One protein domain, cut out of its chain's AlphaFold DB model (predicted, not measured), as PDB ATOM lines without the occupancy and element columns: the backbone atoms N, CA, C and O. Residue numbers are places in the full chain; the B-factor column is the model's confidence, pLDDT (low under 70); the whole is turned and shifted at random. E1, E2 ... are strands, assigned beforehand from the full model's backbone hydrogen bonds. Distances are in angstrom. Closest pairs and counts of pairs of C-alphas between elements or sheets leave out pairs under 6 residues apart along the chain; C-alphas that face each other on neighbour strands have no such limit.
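Overview. This is residues 246 to 307 and 332 to 374 of the 381 residues of an uncharacterized protein of Humibacillus sp. DSM 29435 (UniProt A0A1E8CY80). Two four-stranded antiparallel sheets lie face to face as a sandwich, their strands running nearly along each other, with the edge strands E2 and E6 close together along one side and E1 and E5 farther apart on the other. The long link from E1 to E2 carries the chain from one sheet to the other. The printed part has 105 residues, with no named helix and eight named strands, E1 to E8 in order; the sheets run E1 E8 E7 E6 and E2 E3 E4 E5. The class is all strand, though only 44 residues are in named elements. The whole is compact, with a radius of gyration of the C-alphas of 13.3 A and spans of 38 by 31 by 26 A.

Along the chain. E1, residues 255 to 257, begins at C-alpha 255 (151.244, 157.990, 184.296) and is 6.4 A long. E2 is residues 272 to 276, 12.2 A; E3 is 280 to 285, 16.1 A; E4 is 288 to 294, 19.3 A; E5 is 299 to 303, 13.6 A. After the cut come E6, residues 344 to 350, 17.4 A, E7, 353 to 358, 16.7 A, and E8, 364 to 368, 13.3 A, ending at C-alpha 368 (141.863, 158.974, 183.669).

Arrangement. E1 is an edge strand, antiparallel to E8 at 151 degrees, with N 255 and O 366 at 2.8 A. E2, E3, E4 and E5 form a meander, each strand the antiparallel neighbour of the one before. In its hairpins, N 274 and O 282 are 2.8 A apart between E2 and E3, N 283 and O 290 2.9 A between E3 and E4, and N 291 and O 302 2.8 A between E4 and E5. E6, E7 and E8 form a second meander of two hairpins, with N 355 and O 348 at 2.9 A between E7 and E6, and N 356 and O 365 at 2.8 A between E8 and E7. Between the sheets, the closest C-alphas of E2 and E6 are those of Val 273 and Gly 346, 4.9 A apart. The closest of E1 and E5, those of Ile 257 and Thr 299, are 7.2 A apart. E3 and E6 are near each other, while E4 and E7 are apart.

Size, cuts and confidence. The C-alphas farthest apart, those of Gly 307 and Pro 374, are 41.6 A apart. Residues 308 to 331 are not printed, and C-alphas 307 and 332 across the cut are 28.5 A apart. The link from E1 to E2, 14 residues, is long. Mean pLDDT of the printed part is 86.2; residue 252 and residues 305 to 307, 332 to 341 and 370 to 374 are under 70.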
ATOM      1  N   GLU A 246     142.290 154.782 175.805       91.56
ATOM      2  CA  GLU A 246     141.551 153.522 175.851       91.56
ATOM      3  C   GLU A 246     142.213 152.449 174.981       91.56
ATOM      4  O   GLU A 246     142.504 152.657 173.797       91.56
ATOM      5  N   TRP A 247     142.419 151.275 175.579       94.00
ATOM      6  CA  TRP A 247     142.771 150.047 174.879       94.00
ATOM      7  C   TRP A 247     142.333 148.812 175.686       94.00
ATOM      8  O   TRP A 247     142.501 148.801 176.908       94.00
ATOM      9  N   PRO A 248     141.812 147.743 175.054       91.25
ATOM     10  CA  PRO A 248     141.440 146.521 175.766       91.25
ATOM     11  C   PRO A 248     142.599 145.914 176.573       91.25
ATOM     12  O   PRO A 248     143.680 145.665 176.045       91.25
ATOM     13  N   GLY A 249     142.368 145.652 177.861       85.69
ATOM     14  CA  GLY A 249     143.382 145.090 178.763       85.69
ATOM     15  C   GLY A 249     144.432 146.092 179.260       85.69
ATOM     16  O   GLY A 249     145.285 145.719 180.060       85.69
ATOM     17  N   VAL A 250     144.365 147.360 178.843       84.31
ATOM     18  CA  VAL A 250     145.174 148.444 179.410       84.31
ATOM     19  C   VAL A 250     144.285 149.234 180.359       84.31
ATOM     20  O   VAL A 250     143.426 150.003 179.934       84.31
ATOM     21  N   ALA A 251     144.470 149.026 181.661       74.06
ATOM     22  CA  ALA A 251     143.789 149.840 182.657       74.06
ATOM     23  C   ALA A 251     144.317 151.280 182.587       74.06
ATOM     24  O   ALA A 251     145.533 151.509 182.594       74.06
ATOM     25  N   GLY A 252     143.396 152.246 182.545       69.69
ATOM     26  CA  GLY A 252     143.712 153.661 182.693       69.69
ATOM     27  C   GLY A 252     144.364 153.882 184.053       69.69
ATOM     28  O   GLY A 252     143.690 153.936 185.072       69.69
ATOM     29  N   SER A 253     145.687 153.956 184.080       78.00
ATOM     30  CA  SER A 253     146.460 154.212 185.292       78.00
ATOM     31  C   SER A 253     147.107 155.584 185.206       78.00
ATOM     32  O   SER A 253     147.370 156.113 184.120       78.00
ATOM     33  N   ARG A 254     147.366 156.172 186.376       88.31
ATOM     34  CA  ARG A 254     148.132 157.410 186.475       88.31
ATOM     35  C   ARG A 254     149.527 157.187 185.893       88.31
ATOM     36  O   ARG A 254     150.262 156.321 186.360       88.31
ATOM     37  N   ARG A 255     149.912 158.005 184.914       92.50
ATOM     38  CA  ARG A 255     151.244 157.990 184.296       92.50
ATOM     39  C   ARG A 255     151.973 159.294 184.559       92.50
ATOM     40  O   ARG A 255     151.394 160.374 184.480       92.50
ATOM     41  N   SER A 256     153.260 159.180 184.861       94.88
ATOM     42  CA  SER A 256     154.156 160.320 185.014       94.88
ATOM     43  C   SER A 256     154.893 160.561 183.700       94.88
ATOM     44  O   SER A 256     155.464 159.627 183.142       94.88
ATOM     45  N   ILE A 257     154.869 161.796 183.203       96.44
ATOM     46  CA  ILE A 257     155.502 162.179 181.936       96.44
ATOM     47  C   ILE A 257     156.627 163.169 182.224       96.44
ATOM     48  O   ILE A 257     156.448 164.079 183.032       96.44
ATOM     49  N   GLY A 258     157.752 162.995 181.524       95.38
ATOM     50  CA  GLY A 258     158.925 163.869 181.549       95.38
ATOM     51  C   GLY A 258     159.724 163.843 182.856       95.38
ATOM     52  O   GLY A 258     159.527 162.993 183.720       95.38
ATOM     53  N   ALA A 259     160.697 164.746 182.943       96.25
ATOM     54  CA  ALA A 259     161.614 164.913 184.065       96.25
ATOM     55  C   ALA A 259     162.310 166.285 183.959       96.25
ATOM     56  O   ALA A 259     162.171 167.003 182.960       96.25
ATOM     57  N   PHE A 260     163.111 166.629 184.966       96.38
ATOM     58  CA  PHE A 260     164.030 167.764 184.891       96.38
ATOM     59  C   PHE A 260     165.133 167.503 183.855       96.38
ATOM     60  O   PHE A 260     165.654 166.391 183.758       96.38
ATOM     61  N   ARG A 261     165.535 168.537 183.108       95.06
ATOM     62  CA  ARG A 261     166.539 168.441 182.036       95.06
ATOM     63  C   ARG A 261     167.911 167.988 182.526       95.06
ATOM     64  O   ARG A 261     168.578 167.250 181.812       95.06
ATOM     65  N   GLY A 262     168.294 168.334 183.757       93.38
ATOM     66  CA  GLY A 262     169.523 167.817 184.375       93.38
ATOM     67  C   GLY A 262     169.524 166.298 184.602       93.38
ATOM     68  O   GLY A 262     170.590 165.716 184.742       93.38
ATOM     69  N   PHE A 263     168.354 165.650 184.574       92.06
ATOM     70  CA  PHE A 263     168.190 164.193 184.644       92.06
ATOM     71  C   PHE A 263     167.713 163.596 183.308       92.06
ATOM     72  O   PHE A 263     167.035 162.572 183.288       92.06
ATOM     73  N   GLY A 264     168.010 164.259 182.184       90.75
ATOM     74  CA  GLY A 264     167.649 163.788 180.841       90.75
ATOM     75  C   GLY A 264     166.206 164.077 180.413       90.75
ATOM     76  O   GLY A 264     165.779 163.625 179.354       90.75
ATOM     77  N   GLY A 265     165.436 164.829 181.204       94.88
ATOM     78  CA  GLY A 265     164.075 165.225 180.846       94.88
ATOM     79  C   GLY A 265     163.982 166.444 179.913       94.88
ATOM     80  O   GLY A 265     164.976 167.100 179.605       94.88
ATOM     81  N   PRO A 266     162.772 166.809 179.462       95.06
ATOM     82  CA  PRO A 266     162.593 167.927 178.537       95.06
ATOM     83  C   PRO A 266     162.664 169.311 179.210       95.06
ATOM     84  O   PRO A 266     162.984 170.301 178.545       95.06
ATOM     85  N   TRP A 267     162.394 169.416 180.515       95.75
ATOM     86  CA  TRP A 267     162.057 170.700 181.140       95.75
ATOM     87  C   TRP A 267     163.155 171.272 182.032       95.75
ATOM     88  O   TRP A 267     163.664 170.593 182.921       95.75
ATOM     89  N   ARG A 268     163.482 172.557 181.850       94.62
ATOM     90  CA  ARG A 268     164.365 173.299 182.769       94.62
ATOM     91  C   ARG A 268     163.601 173.825 183.986       94.62
ATOM     92  O   ARG A 268     164.101 173.761 185.104       94.62
ATOM     93  N   LEU A 269     162.375 174.293 183.771       96.00
ATOM     94  CA  LEU A 269     161.459 174.767 184.812       96.00
ATOM     95  C   LEU A 269     160.242 173.833 184.910       96.00
ATOM     96  O   LEU A 269     159.943 173.159 183.922       96.00
ATOM     97  N   PRO A 270     159.524 173.778 186.044       96.44
ATOM     98  CA  PRO A 270     158.275 173.025 186.139       96.44
ATOM     99  C   PRO A 270     157.337 173.342 184.956       96.44
ATOM    100  O   PRO A 270     157.115 174.521 184.652       96.44
ATOM    101  N   PRO A 271     156.866 172.327 184.206       96.62
ATOM    102  CA  PRO A 271     155.977 172.538 183.072       96.62
ATOM    103  C   PRO A 271     154.594 172.996 183.539       96.62
ATOM    104  O   PRO A 271     154.147 172.612 184.610       96.62
ATOM    105  N   VAL A 272     153.885 173.742 182.697       95.38
ATOM    106  CA  VAL A 272     152.496 174.170 182.891       95.38
ATOM    107  C   VAL A 272     151.669 173.697 181.702       95.38
ATOM    108  O   VAL A 272     152.011 173.981 180.550       95.38
ATOM    109  N   VAL A 273     150.594 172.962 181.978       95.38
ATOM    110  CA  VAL A 273     149.640 172.504 180.954       95.38
ATOM    111  C   VAL A 273     148.743 173.666 180.532       95.38
ATOM    112  O   VAL A 273     148.212 174.369 181.384       95.38
ATOM    113  N   LEU A 274     148.574 173.855 179.221       93.44
ATOM    114  CA  LEU A 274     147.788 174.950 178.637       93.44
ATOM    115  C   LEU A 274     146.460 174.489 178.016       93.44
ATOM    116  O   LEU A 274     145.544 175.288 177.878       93.44
ATOM    117  N   GLY A 275     146.362 173.225 177.595       91.88
ATOM    118  CA  GLY A 275     145.204 172.692 176.870       91.88
ATOM    119  C   GLY A 275     145.558 171.444 176.062       91.88
ATOM    120  O   GLY A 275     146.726 171.053 176.007       91.88
ATOM    121  N   GLY A 276     144.578 170.818 175.412       93.44
ATOM    122  CA  GLY A 276     144.819 169.670 174.536       93.44
ATOM    123  C   GLY A 276     143.552 168.968 174.062       93.44
ATOM    124  O   GLY A 276     142.451 169.321 174.474       93.44
ATOM    125  N   ASP A 277     143.730 167.964 173.203       91.81
ATOM    126  CA  ASP A 277     142.651 167.157 172.606       91.81
ATOM    127  C   ASP A 277     142.606 165.706 173.130       91.81
ATOM    128  O   ASP A 277     141.858 164.873 172.620       91.81
ATOM    129  N   GLY A 278     143.409 165.385 174.148       91.62
ATOM    130  CA  GLY A 278     143.517 164.039 174.716       91.62
ATOM    131  C   GLY A 278     144.667 163.221 174.128       91.62
ATOM    132  O   GLY A 278     145.207 162.343 174.799       91.62
ATOM    133  N   HIS A 279     145.083 163.522 172.895       95.00
ATOM    134  CA  HIS A 279     146.264 162.936 172.264       95.00
ATOM    135  C   HIS A 279     147.442 163.909 172.265       95.00
ATOM    136  O   HIS A 279     148.579 163.494 172.458       95.00
ATOM    137  N   ARG A 280     147.182 165.194 172.024       96.69
ATOM    138  CA  ARG A 280     148.152 166.280 171.919       96.69
ATOM    139  C   ARG A 280     147.836 167.316 172.979       96.69
ATOM    140  O   ARG A 280     146.743 167.879 173.002       96.69
ATOM    141  N   TRP A 281     148.818 167.607 173.815       96.19
ATOM    142  CA  TRP A 281     148.705 168.594 174.879       96.19
ATOM    143  C   TRP A 281     149.722 169.701 174.680       96.19
ATOM    144  O   TRP A 281     150.906 169.439 174.463       96.19
ATOM    145  N   SER A 282     149.261 170.939 174.784       96.19
ATOM    146  CA  SER A 282     150.118 172.116 174.765       96.19
ATOM    147  C   SER A 282     150.669 172.352 176.163       96.19
ATOM    148  O   SER A 282     149.913 172.479 177.127       96.19
ATOM    149  N   VAL A 283     151.992 172.401 176.277       96.31
ATOM    150  CA  VAL A 283     152.706 172.559 177.546       96.31
ATOM    151  C   VAL A 283     153.752 173.655 177.404       96.31
ATOM    152  O   VAL A 283     154.394 173.788 176.364       96.31
ATOM    153  N   ARG A 284     153.956 174.436 178.461       95.75
ATOM    154  CA  ARG A 284     154.999 175.463 178.531       95.75
ATOM    155  C   ARG A 284     155.948 175.187 179.687       95.75
ATOM    156  O   ARG A 284     155.497 174.828 180.761       95.75
ATOM    157  N   SER A 285     157.246 175.392 179.496       95.25
ATOM    158  CA  SER A 285     158.242 175.402 180.576       95.25
ATOM    159  C   SER A 285     159.069 176.676 180.430       95.25
ATOM    160  O   SER A 285     159.827 176.827 179.476       95.25
ATOM    161  N   GLY A 286     158.854 177.648 181.321       93.00
ATOM    162  CA  GLY A 286     159.402 178.997 181.151       93.00
ATOM    163  C   GLY A 286     158.888 179.679 179.879       93.00
ATOM    164  O   GLY A 286     157.685 179.923 179.738       93.00
ATOM    165  N   SER A 287     159.811 179.987 178.965       91.88
ATOM    166  CA  SER A 287     159.540 180.548 177.634       91.88
ATOM    167  C   SER A 287     159.427 179.489 176.529       91.88
ATOM    168  O   SER A 287     158.968 179.808 175.435       91.88
ATOM    169  N   GLU A 288     159.821 178.239 176.787       94.00
ATOM    170  CA  GLU A 288     159.793 177.153 175.801       94.00
ATOM    171  C   GLU A 288     158.383 176.535 175.719       94.00
ATOM    172  O   GLU A 288     157.722 176.306 176.740       94.00
ATOM    173  N   ARG A 289     157.920 176.233 174.497       95.19
ATOM    174  CA  ARG A 289     156.655 175.528 174.231       95.19
ATOM    175  C   ARG A 289     156.919 174.096 173.780       95.19
ATOM    176  O   ARG A 289     157.852 173.827 173.028       95.19
ATOM    177  N   PHE A 290     156.053 173.191 174.214       96.44
ATOM    178  CA  PHE A 290     156.127 171.766 173.936       96.44
ATOM    179  C   PHE A 290     154.752 171.223 173.551       96.44
ATOM    180  O   PHE A 290     153.721 171.689 174.040       96.44
ATOM    181  N   THR A 291     154.752 170.179 172.730       97.31
ATOM    182  CA  THR A 291     153.603 169.303 172.524       97.31
ATOM    183  C   THR A 291     153.880 167.970 173.201       97.31
ATOM    184  O   THR A 291     154.831 167.273 172.848       97.31
ATOM    185  N   VAL A 292     153.043 167.597 174.162       97.56
ATOM    186  CA  VAL A 292     153.068 166.263 174.764       97.56
ATOM    187  C   VAL A 292     152.083 165.382 174.010       97.56
ATOM    188  O   VAL A 292     150.904 165.706 173.918       97.56
ATOM    189  N   LEU A 293     152.574 164.280 173.458       97.31
ATOM    190  CA  LEU A 293     151.760 163.236 172.858       97.31
ATOM    191  C   LEU A 293     151.433 162.177 173.907       97.31
ATOM    192  O   LEU A 293     152.333 161.715 174.609       97.31
ATOM    193  N   THR A 294     150.177 161.756 173.982       96.00
ATOM    194  CA  THR A 294     149.717 160.686 174.871       96.00
ATOM    195  C   THR A 294     148.823 159.713 174.127       96.00
ATOM    196  O   THR A 294     148.014 160.098 173.284       96.00
ATOM    197  N   ASP A 295     148.970 158.436 174.445       95.56
ATOM    198  CA  ASP A 295     148.160 157.348 173.911       95.56
ATOM    199  C   ASP A 295     148.158 156.179 174.908       95.56
ATOM    200  O   ASP A 295     148.901 156.210 175.893       95.56
ATOM    201  N   ALA A 296     147.332 155.160 174.700       94.25
ATOM    202  CA  ALA A 296     147.219 153.993 175.565       94.25
ATOM    203  C   ALA A 296     148.574 153.301 175.761       94.25
ATOM    204  O   ALA A 296     148.899 152.883 176.870       94.25
ATOM    205  N   PHE A 297     149.409 153.265 174.719       94.50
ATOM    206  CA  PHE A 297     150.680 152.541 174.764       94.50
ATOM    207  C   PHE A 297     151.881 153.375 175.199       94.50
ATOM    208  O   PHE A 297     152.874 152.813 175.648       94.50
ATOM    209  N   GLY A 298     151.834 154.703 175.077       94.69
ATOM    210  CA  GLY A 298     153.021 155.508 175.345       94.69
ATOM    211  C   GLY A 298     152.806 157.010 175.305       94.69
ATOM    212  O   GLY A 298     151.692 157.510 175.137       94.69
ATOM    213  N   THR A 299     153.907 157.732 175.500       95.88
ATOM    214  CA  THR A 299     153.933 159.196 175.536       95.88
ATOM    215  C   THR A 299     155.202 159.726 174.874       95.88
ATOM    216  O   THR A 299     156.201 159.016 174.801       95.88
ATOM    217  N   ALA A 300     155.176 160.963 174.382       96.25
ATOM    218  CA  ALA A 300     156.358 161.644 173.859       96.25
ATOM    219  C   ALA A 300     156.270 163.146 174.137       96.25
ATOM    220  O   ALA A 300     155.176 163.699 174.193       96.25
ATOM    221  N   VAL A 301     157.411 163.818 174.270       96.62
ATOM    222  CA  VAL A 301     157.471 165.277 174.420       96.62
ATOM    223  C   VAL A 301     158.235 165.850 173.238       96.62
ATOM    224  O   VAL A 301     159.382 165.483 172.997       96.62
ATOM    225  N   LEU A 302     157.587 166.733 172.486       95.25
ATOM    226  CA  LEU A 302     158.141 167.383 171.307       95.25
ATOM    227  C   LEU A 302     158.339 168.863 171.618       95.25
ATOM    228  O   LEU A 302     157.402 169.525 172.061       95.25
ATOM    229  N   ALA A 303     159.538 169.390 171.388       92.62
ATOM    230  CA  ALA A 303     159.738 170.835 171.399       92.62
ATOM    231  C   ALA A 303     158.986 171.456 170.214       92.62
ATOM    232  O   ALA A 303     159.003 170.906 169.109       92.62
ATOM    233  N   ALA A 304     158.318 172.587 170.437       83.00
ATOM    234  CA  ALA A 304     157.806 173.377 169.329       83.00
ATOM    235  C   ALA A 304     159.003 173.950 168.545       83.00
ATOM    236  O   ALA A 304     159.952 174.422 169.175       83.00
ATOM    237  N   PRO A 305     158.994 173.914 167.201       64.56
ATOM    238  CA  PRO A 305     160.054 174.538 166.419       64.56
ATOM    239  C   PRO A 305     160.116 176.039 166.728       64.56
ATOM    240  O   PRO A 305     159.078 176.706 166.806       64.56
ATOM    241  N   GLU A 306     161.330 176.560 166.912       50.75
ATOM    242  CA  GLU A 306     161.570 177.988 167.121       50.75
ATOM    243  C   GLU A 306     161.010 178.772 165.923       50.75
ATOM    244  O   GLU A 306     161.332 178.483 164.772       50.75
ATOM    245  N   GLY A 307     160.112 179.728 166.178       48.56
ATOM    246  CA  GLY A 307     159.501 180.557 165.133       48.56
ATOM    247  C   GLY A 307     158.107 180.137 164.653       48.56
ATOM    248  O   GLY A 307     157.556 180.825 163.794       48.56
ATOM    249  N   GLU A 332     143.389 180.018 187.066       52.91
ATOM    250  CA  GLU A 332     142.211 179.594 187.826       52.91
ATOM    251  C   GLU A 332     141.817 178.194 187.356       52.91
ATOM    252  O   GLU A 332     141.410 177.978 186.211       52.91
ATOM    253  N   LEU A 333     142.022 177.218 188.238       58.22
ATOM    254  CA  LEU A 333     141.659 175.844 187.953       58.22
ATOM    255  C   LEU A 333     140.132 175.768 187.879       58.22
ATOM    256  O   LEU A 333     139.456 176.324 188.748       58.22
ATOM    257  N   PRO A 334     139.570 175.055 186.890       57.31
ATOM    258  CA  PRO A 334     138.143 174.780 186.872       57.31
ATOM    259  C   PRO A 334     137.649 174.173 188.208       57.31
ATOM    260  O   PRO A 334     138.417 173.554 188.951       57.31
ATOM    261  N   PRO A 335     136.359 174.276 188.544       56.16
ATOM    262  CA  PRO A 335     135.801 173.542 189.677       56.16
ATOM    263  C   PRO A 335     136.071 172.028 189.539       56.16
ATOM    264  O   PRO A 335     135.904 171.466 188.457       56.16
ATOM    265  N   GLY A 336     136.499 171.361 190.619       59.66
ATOM    266  CA  GLY A 336     136.723 169.902 190.646       59.66
ATOM    267  C   GLY A 336     138.183 169.427 190.579       59.66
ATOM    268  O   GLY A 336     138.416 168.223 190.518       59.66
ATOM    269  N   TRP A 337     139.169 170.330 190.624       64.69
ATOM    270  CA  TRP A 337     140.598 169.966 190.699       64.69
ATOM    271  C   TRP A 337     141.160 169.868 192.126       64.69
ATOM    272  O   TRP A 337     142.306 169.459 192.294       64.69
ATOM    273  N   ALA A 338     140.358 170.173 193.153       60.72
ATOM    274  CA  ALA A 338     140.781 170.136 194.558       60.72
ATOM    275  C   ALA A 338     141.329 168.760 194.998       60.72
ATOM    276  O   ALA A 338     142.237 168.697 195.820       60.72
ATOM    277  N   GLY A 339     140.847 167.664 194.393       63.53
ATOM    278  CA  GLY A 339     141.332 166.302 194.657       63.53
ATOM    279  C   GLY A 339     142.730 165.981 194.105       63.53
ATOM    280  O   GLY A 339     143.254 164.907 194.380       63.53
ATOM    281  N   HIS A 340     143.352 166.883 193.336       63.50
ATOM    282  CA  HIS A 340     144.689 166.679 192.760       63.50
ATOM    283  C   HIS A 340     145.820 167.395 193.520       63.50
ATOM    284  O   HIS A 340     146.971 167.308 193.091       63.50
ATOM    285  N   GLY A 341     145.509 168.036 194.654       66.31
ATOM    286  CA  GLY A 341     146.464 168.741 195.512       66.31
ATOM    287  C   GLY A 341     146.480 170.257 195.289       66.31
ATOM    288  O   GLY A 341     146.193 170.750 194.201       66.31
ATOM    289  N   GLY A 342     146.816 171.017 196.337       73.50
ATOM    290  CA  GLY A 342     146.880 172.486 196.291       73.50
ATOM    291  C   GLY A 342     148.073 173.057 195.513       73.50
ATOM    292  O   GLY A 342     148.220 174.272 195.432       73.50
ATOM    293  N   ASP A 343     148.935 172.203 194.956       86.38
ATOM    294  CA  ASP A 343     150.149 172.578 194.228       86.38
ATOM    295  C   ASP A 343     149.980 172.550 192.699       86.38
ATOM    296  O   ASP A 343     150.955 172.733 191.969       86.38
ATOM    297  N   VAL A 344     148.765 172.318 192.196       87.75
ATOM    298  CA  VAL A 344     148.483 172.262 190.757       87.75
ATOM    299  C   VAL A 344     148.631 173.650 190.123       87.75
ATOM    300  O   VAL A 344     147.966 174.605 190.511       87.75
ATOM    301  N   THR A 345     149.476 173.757 189.096       87.00
ATOM    302  CA  THR A 345     149.758 175.021 188.378       87.00
ATOM    303  C   THR A 345     149.085 175.135 187.018       87.00
ATOM    304  O   THR A 345     149.133 176.187 186.386       87.00
ATOM    305  N   GLY A 346     148.490 174.050 186.537       87.94
ATOM    306  CA  GLY A 346     147.803 174.006 185.255       87.94
ATOM    307  C   GLY A 346     147.288 172.608 184.973       87.94
ATOM    308  O   GLY A 346     147.931 171.617 185.341       87.94
ATOM    309  N   ALA A 347     146.135 172.527 184.325       91.06
ATOM    310  CA  ALA A 347     145.524 171.261 183.985       91.06
ATOM    311  C   ALA A 347     144.606 171.388 182.767       91.06
ATOM    312  O   ALA A 347     144.041 172.451 182.513       91.06
ATOM    313  N   ALA A 348     144.445 170.299 182.023       91.31
ATOM    314  CA  ALA A 348     143.515 170.219 180.904       91.31
ATOM    315  C   ALA A 348     142.833 168.850 180.875       91.31
ATOM    316  O   ALA A 348     143.451 167.844 181.224       91.31
ATOM    317  N   ARG A 349     141.569 168.825 180.440       91.88
ATOM    318  CA  ARG A 349     140.757 167.615 180.263       91.88
ATOM    319  C   ARG A 349     140.346 167.480 178.813       91.88
ATOM    320  O   ARG A 349     139.888 168.451 178.216       91.88
ATOM    321  N   ALA A 350     140.495 166.283 178.270       91.69
ATOM    322  CA  ALA A 350     140.022 165.949 176.939       91.69
ATOM    323  C   ALA A 350     139.992 164.431 176.755       91.69
ATOM    324  O   ALA A 350     140.870 163.719 177.238       91.69
ATOM    325  N   ALA A 351     138.984 163.944 176.028       90.00
ATOM    326  CA  ALA A 351     138.869 162.545 175.618       90.00
ATOM    327  C   ALA A 351     138.975 161.515 176.771       90.00
ATOM    328  O   ALA A 351     139.577 160.456 176.604       90.00
ATOM    329  N   GLY A 352     138.396 161.830 177.939       89.00
ATOM    330  CA  GLY A 352     138.431 160.959 179.125       89.00
ATOM    331  C   GLY A 352     139.786 160.916 179.839       89.00
ATOM    332  O   GLY A 352     140.049 160.001 180.615       89.00
ATOM    333  N   LEU A 353     140.668 161.879 179.563       91.44
ATOM    334  CA  LEU A 353     141.966 162.035 180.208       91.44
ATOM    335  C   LEU A 353     142.118 163.441 180.783       91.44
ATOM    336  O   LEU A 353     141.623 164.419 180.220       91.44
ATOM    337  N   ALA A 354     142.892 163.534 181.857       92.75
ATOM    338  CA  ALA A 354     143.351 164.774 182.455       92.75
ATOM    339  C   ALA A 354     144.883 164.801 182.493       92.75
ATOM    340  O   ALA A 354     145.515 163.854 182.967       92.75
ATOM    341  N   LEU A 355     145.487 165.893 182.020       94.50
ATOM    342  CA  LEU A 355     146.919 166.153 182.163       94.50
ATOM    343  C   LEU A 355     147.133 167.296 183.153       94.50
ATOM    344  O   LEU A 355     146.572 168.375 182.979       94.50
ATOM    345  N   VAL A 356     147.956 167.055 184.172       94.38
ATOM    346  CA  VAL A 356     148.132 167.941 185.330       94.38
ATOM    347  C   VAL A 356     149.600 168.311 185.507       94.38
ATOM    348  O   VAL A 356     150.482 167.456 185.399       94.38
ATOM    349  N   SER A 357     149.855 169.583 185.803       94.94
ATOM    350  CA  SER A 357     151.158 170.127 186.198       94.94
ATOM    351  C   SER A 357     151.154 170.606 187.646       94.94
ATOM    352  O   SER A 357     150.121 171.069 188.121       94.94
ATOM    353  N   HIS A 358     152.311 170.539 188.310       93.00
ATOM    354  CA  HIS A 358     152.476 170.917 189.716       93.00
ATOM    355  C   HIS A 358     153.648 171.894 189.906       93.00
ATOM    356  O   HIS A 358     154.667 171.783 189.220       93.00
ATOM    357  N   ALA A 359     153.539 172.800 190.882       88.69
ATOM    358  CA  ALA A 359     154.436 173.941 191.095       88.69
ATOM    359  C   ALA A 359     155.909 173.569 191.303       88.69
ATOM    360  O   ALA A 359     156.803 174.314 190.899       88.69
ATOM    361  N   HIS A 360     156.168 172.416 191.916       90.75
ATOM    362  CA  HIS A 360     157.515 171.971 192.285       90.75
ATOM    363  C   HIS A 360     157.919 170.666 191.600       90.75
ATOM    364  O   HIS A 360     158.887 170.022 191.998       90.75
ATOM    365  N   SER A 361     157.190 170.269 190.558       93.94
ATOM    366  CA  SER A 361     157.424 169.018 189.853       93.94
ATOM    367  C   SER A 361     157.844 169.281 188.419       93.94
ATOM    368  O   SER A 361     157.118 169.901 187.649       93.94
ATOM    369  N   HIS A 362     158.965 168.701 187.998       95.75
ATOM    370  CA  HIS A 362     159.297 168.543 186.579       95.75
ATOM    371  C   HIS A 362     158.679 167.264 186.014       95.75
ATOM    372  O   HIS A 362     159.330 166.564 185.247       95.75
ATOM    373  N   ARG A 363     157.470 166.905 186.448       96.69
ATOM    374  CA  ARG A 363     156.690 165.757 185.976       96.69
ATOM    375  C   ARG A 363     155.243 166.175 185.801       96.69
ATOM    376  O   ARG A 363     154.660 166.778 186.700       96.69
ATOM    377  N   LEU A 364     154.665 165.807 184.663       96.88
ATOM    378  CA  LEU A 364     153.225 165.902 184.444       96.88
ATOM    379  C   LEU A 364     152.554 164.605 184.893       96.88
ATOM    380  O   LEU A 364     153.130 163.525 184.739       96.88
ATOM    381  N   SER A 365     151.336 164.711 185.414       95.31
ATOM    382  CA  SER A 365     150.491 163.564 185.744       95.31
ATOM    383  C   SER A 365     149.399 163.427 184.691       95.31
ATOM    384  O   SER A 365     148.551 164.305 184.578       95.31
ATOM    385  N   LEU A 366     149.411 162.335 183.930       94.19
ATOM    386  CA  LEU A 366     148.291 161.934 183.086       94.19
ATOM    387  C   LEU A 366     147.416 160.967 183.882       94.19
ATOM    388  O   LEU A 366     147.906 159.923 184.314       94.19
ATOM    389  N   VAL A 367     146.148 161.300 184.076       91.56
ATOM    390  CA  VAL A 367     145.180 160.478 184.812       91.56
ATOM    391  C   VAL A 367     143.933 160.238 183.959       91.56
ATOM    392  O   VAL A 367     143.609 161.082 183.119       91.56
ATOM    393  N   PRO A 368     143.235 159.106 184.142       88.69
ATOM    394  CA  PRO A 368     141.863 158.974 183.669       88.69
ATOM    395  C   PRO A 368     141.004 160.099 184.253       88.69
ATOM    396  O   PRO A 368     141.176 160.472 185.413       88.69
ATOM    397  N   ASP A 369     140.116 160.655 183.438       84.56
ATOM    398  CA  ASP A 369     139.117 161.621 183.882       84.56
ATOM    399  C   ASP A 369     137.759 160.922 183.934       84.56
ATOM    400  O   ASP A 369     137.097 160.753 182.910       84.56
ATOM    401  N   ASP A 370     137.344 160.527 185.139       68.69
ATOM    402  CA  ASP A 370     136.056 159.868 185.391       68.69
ATOM    403  C   ASP A 370     134.864 160.851 185.329       68.69
ATOM    404  O   ASP A 370     133.757 160.541 185.767       68.69
ATOM    405  N   GLY A 371     135.066 162.064 184.805       60.69
ATOM    406  CA  GLY A 371     134.000 163.047 184.616       60.69
ATOM    407  C   GLY A 371     133.581 163.779 185.892       60.69
ATOM    408  O   GLY A 371     132.510 164.375 185.928       60.69
ATOM    409  N   GLY A 372     134.426 163.794 186.929       46.34
ATOM    410  CA  GLY A 372     134.194 164.609 188.123       46.34
ATOM    411  C   GLY A 372     133.197 164.038 189.135       46.34
ATOM    412  O   GLY A 372     132.604 164.811 189.883       46.34
ATOM    413  N   ALA A 373     133.040 162.715 189.227       37.66
ATOM    414  CA  ALA A 373     132.608 162.145 190.500       37.66
ATOM    415  C   ALA A 373     133.798 162.249 191.475       37.66
ATOM    416  O   ALA A 373     134.859 161.698 191.169       37.66
ATOM    417  N   PRO A 374     133.692 162.982 192.599       38.38
ATOM    418  CA  PRO A 374     134.767 163.022 193.578       38.38
ATOM    419  C   PRO A 374     135.043 161.591 194.039       38.38
ATOM    420  O   PRO A 374     134.149 160.913 194.545       38.38
TER     421      PRO A 374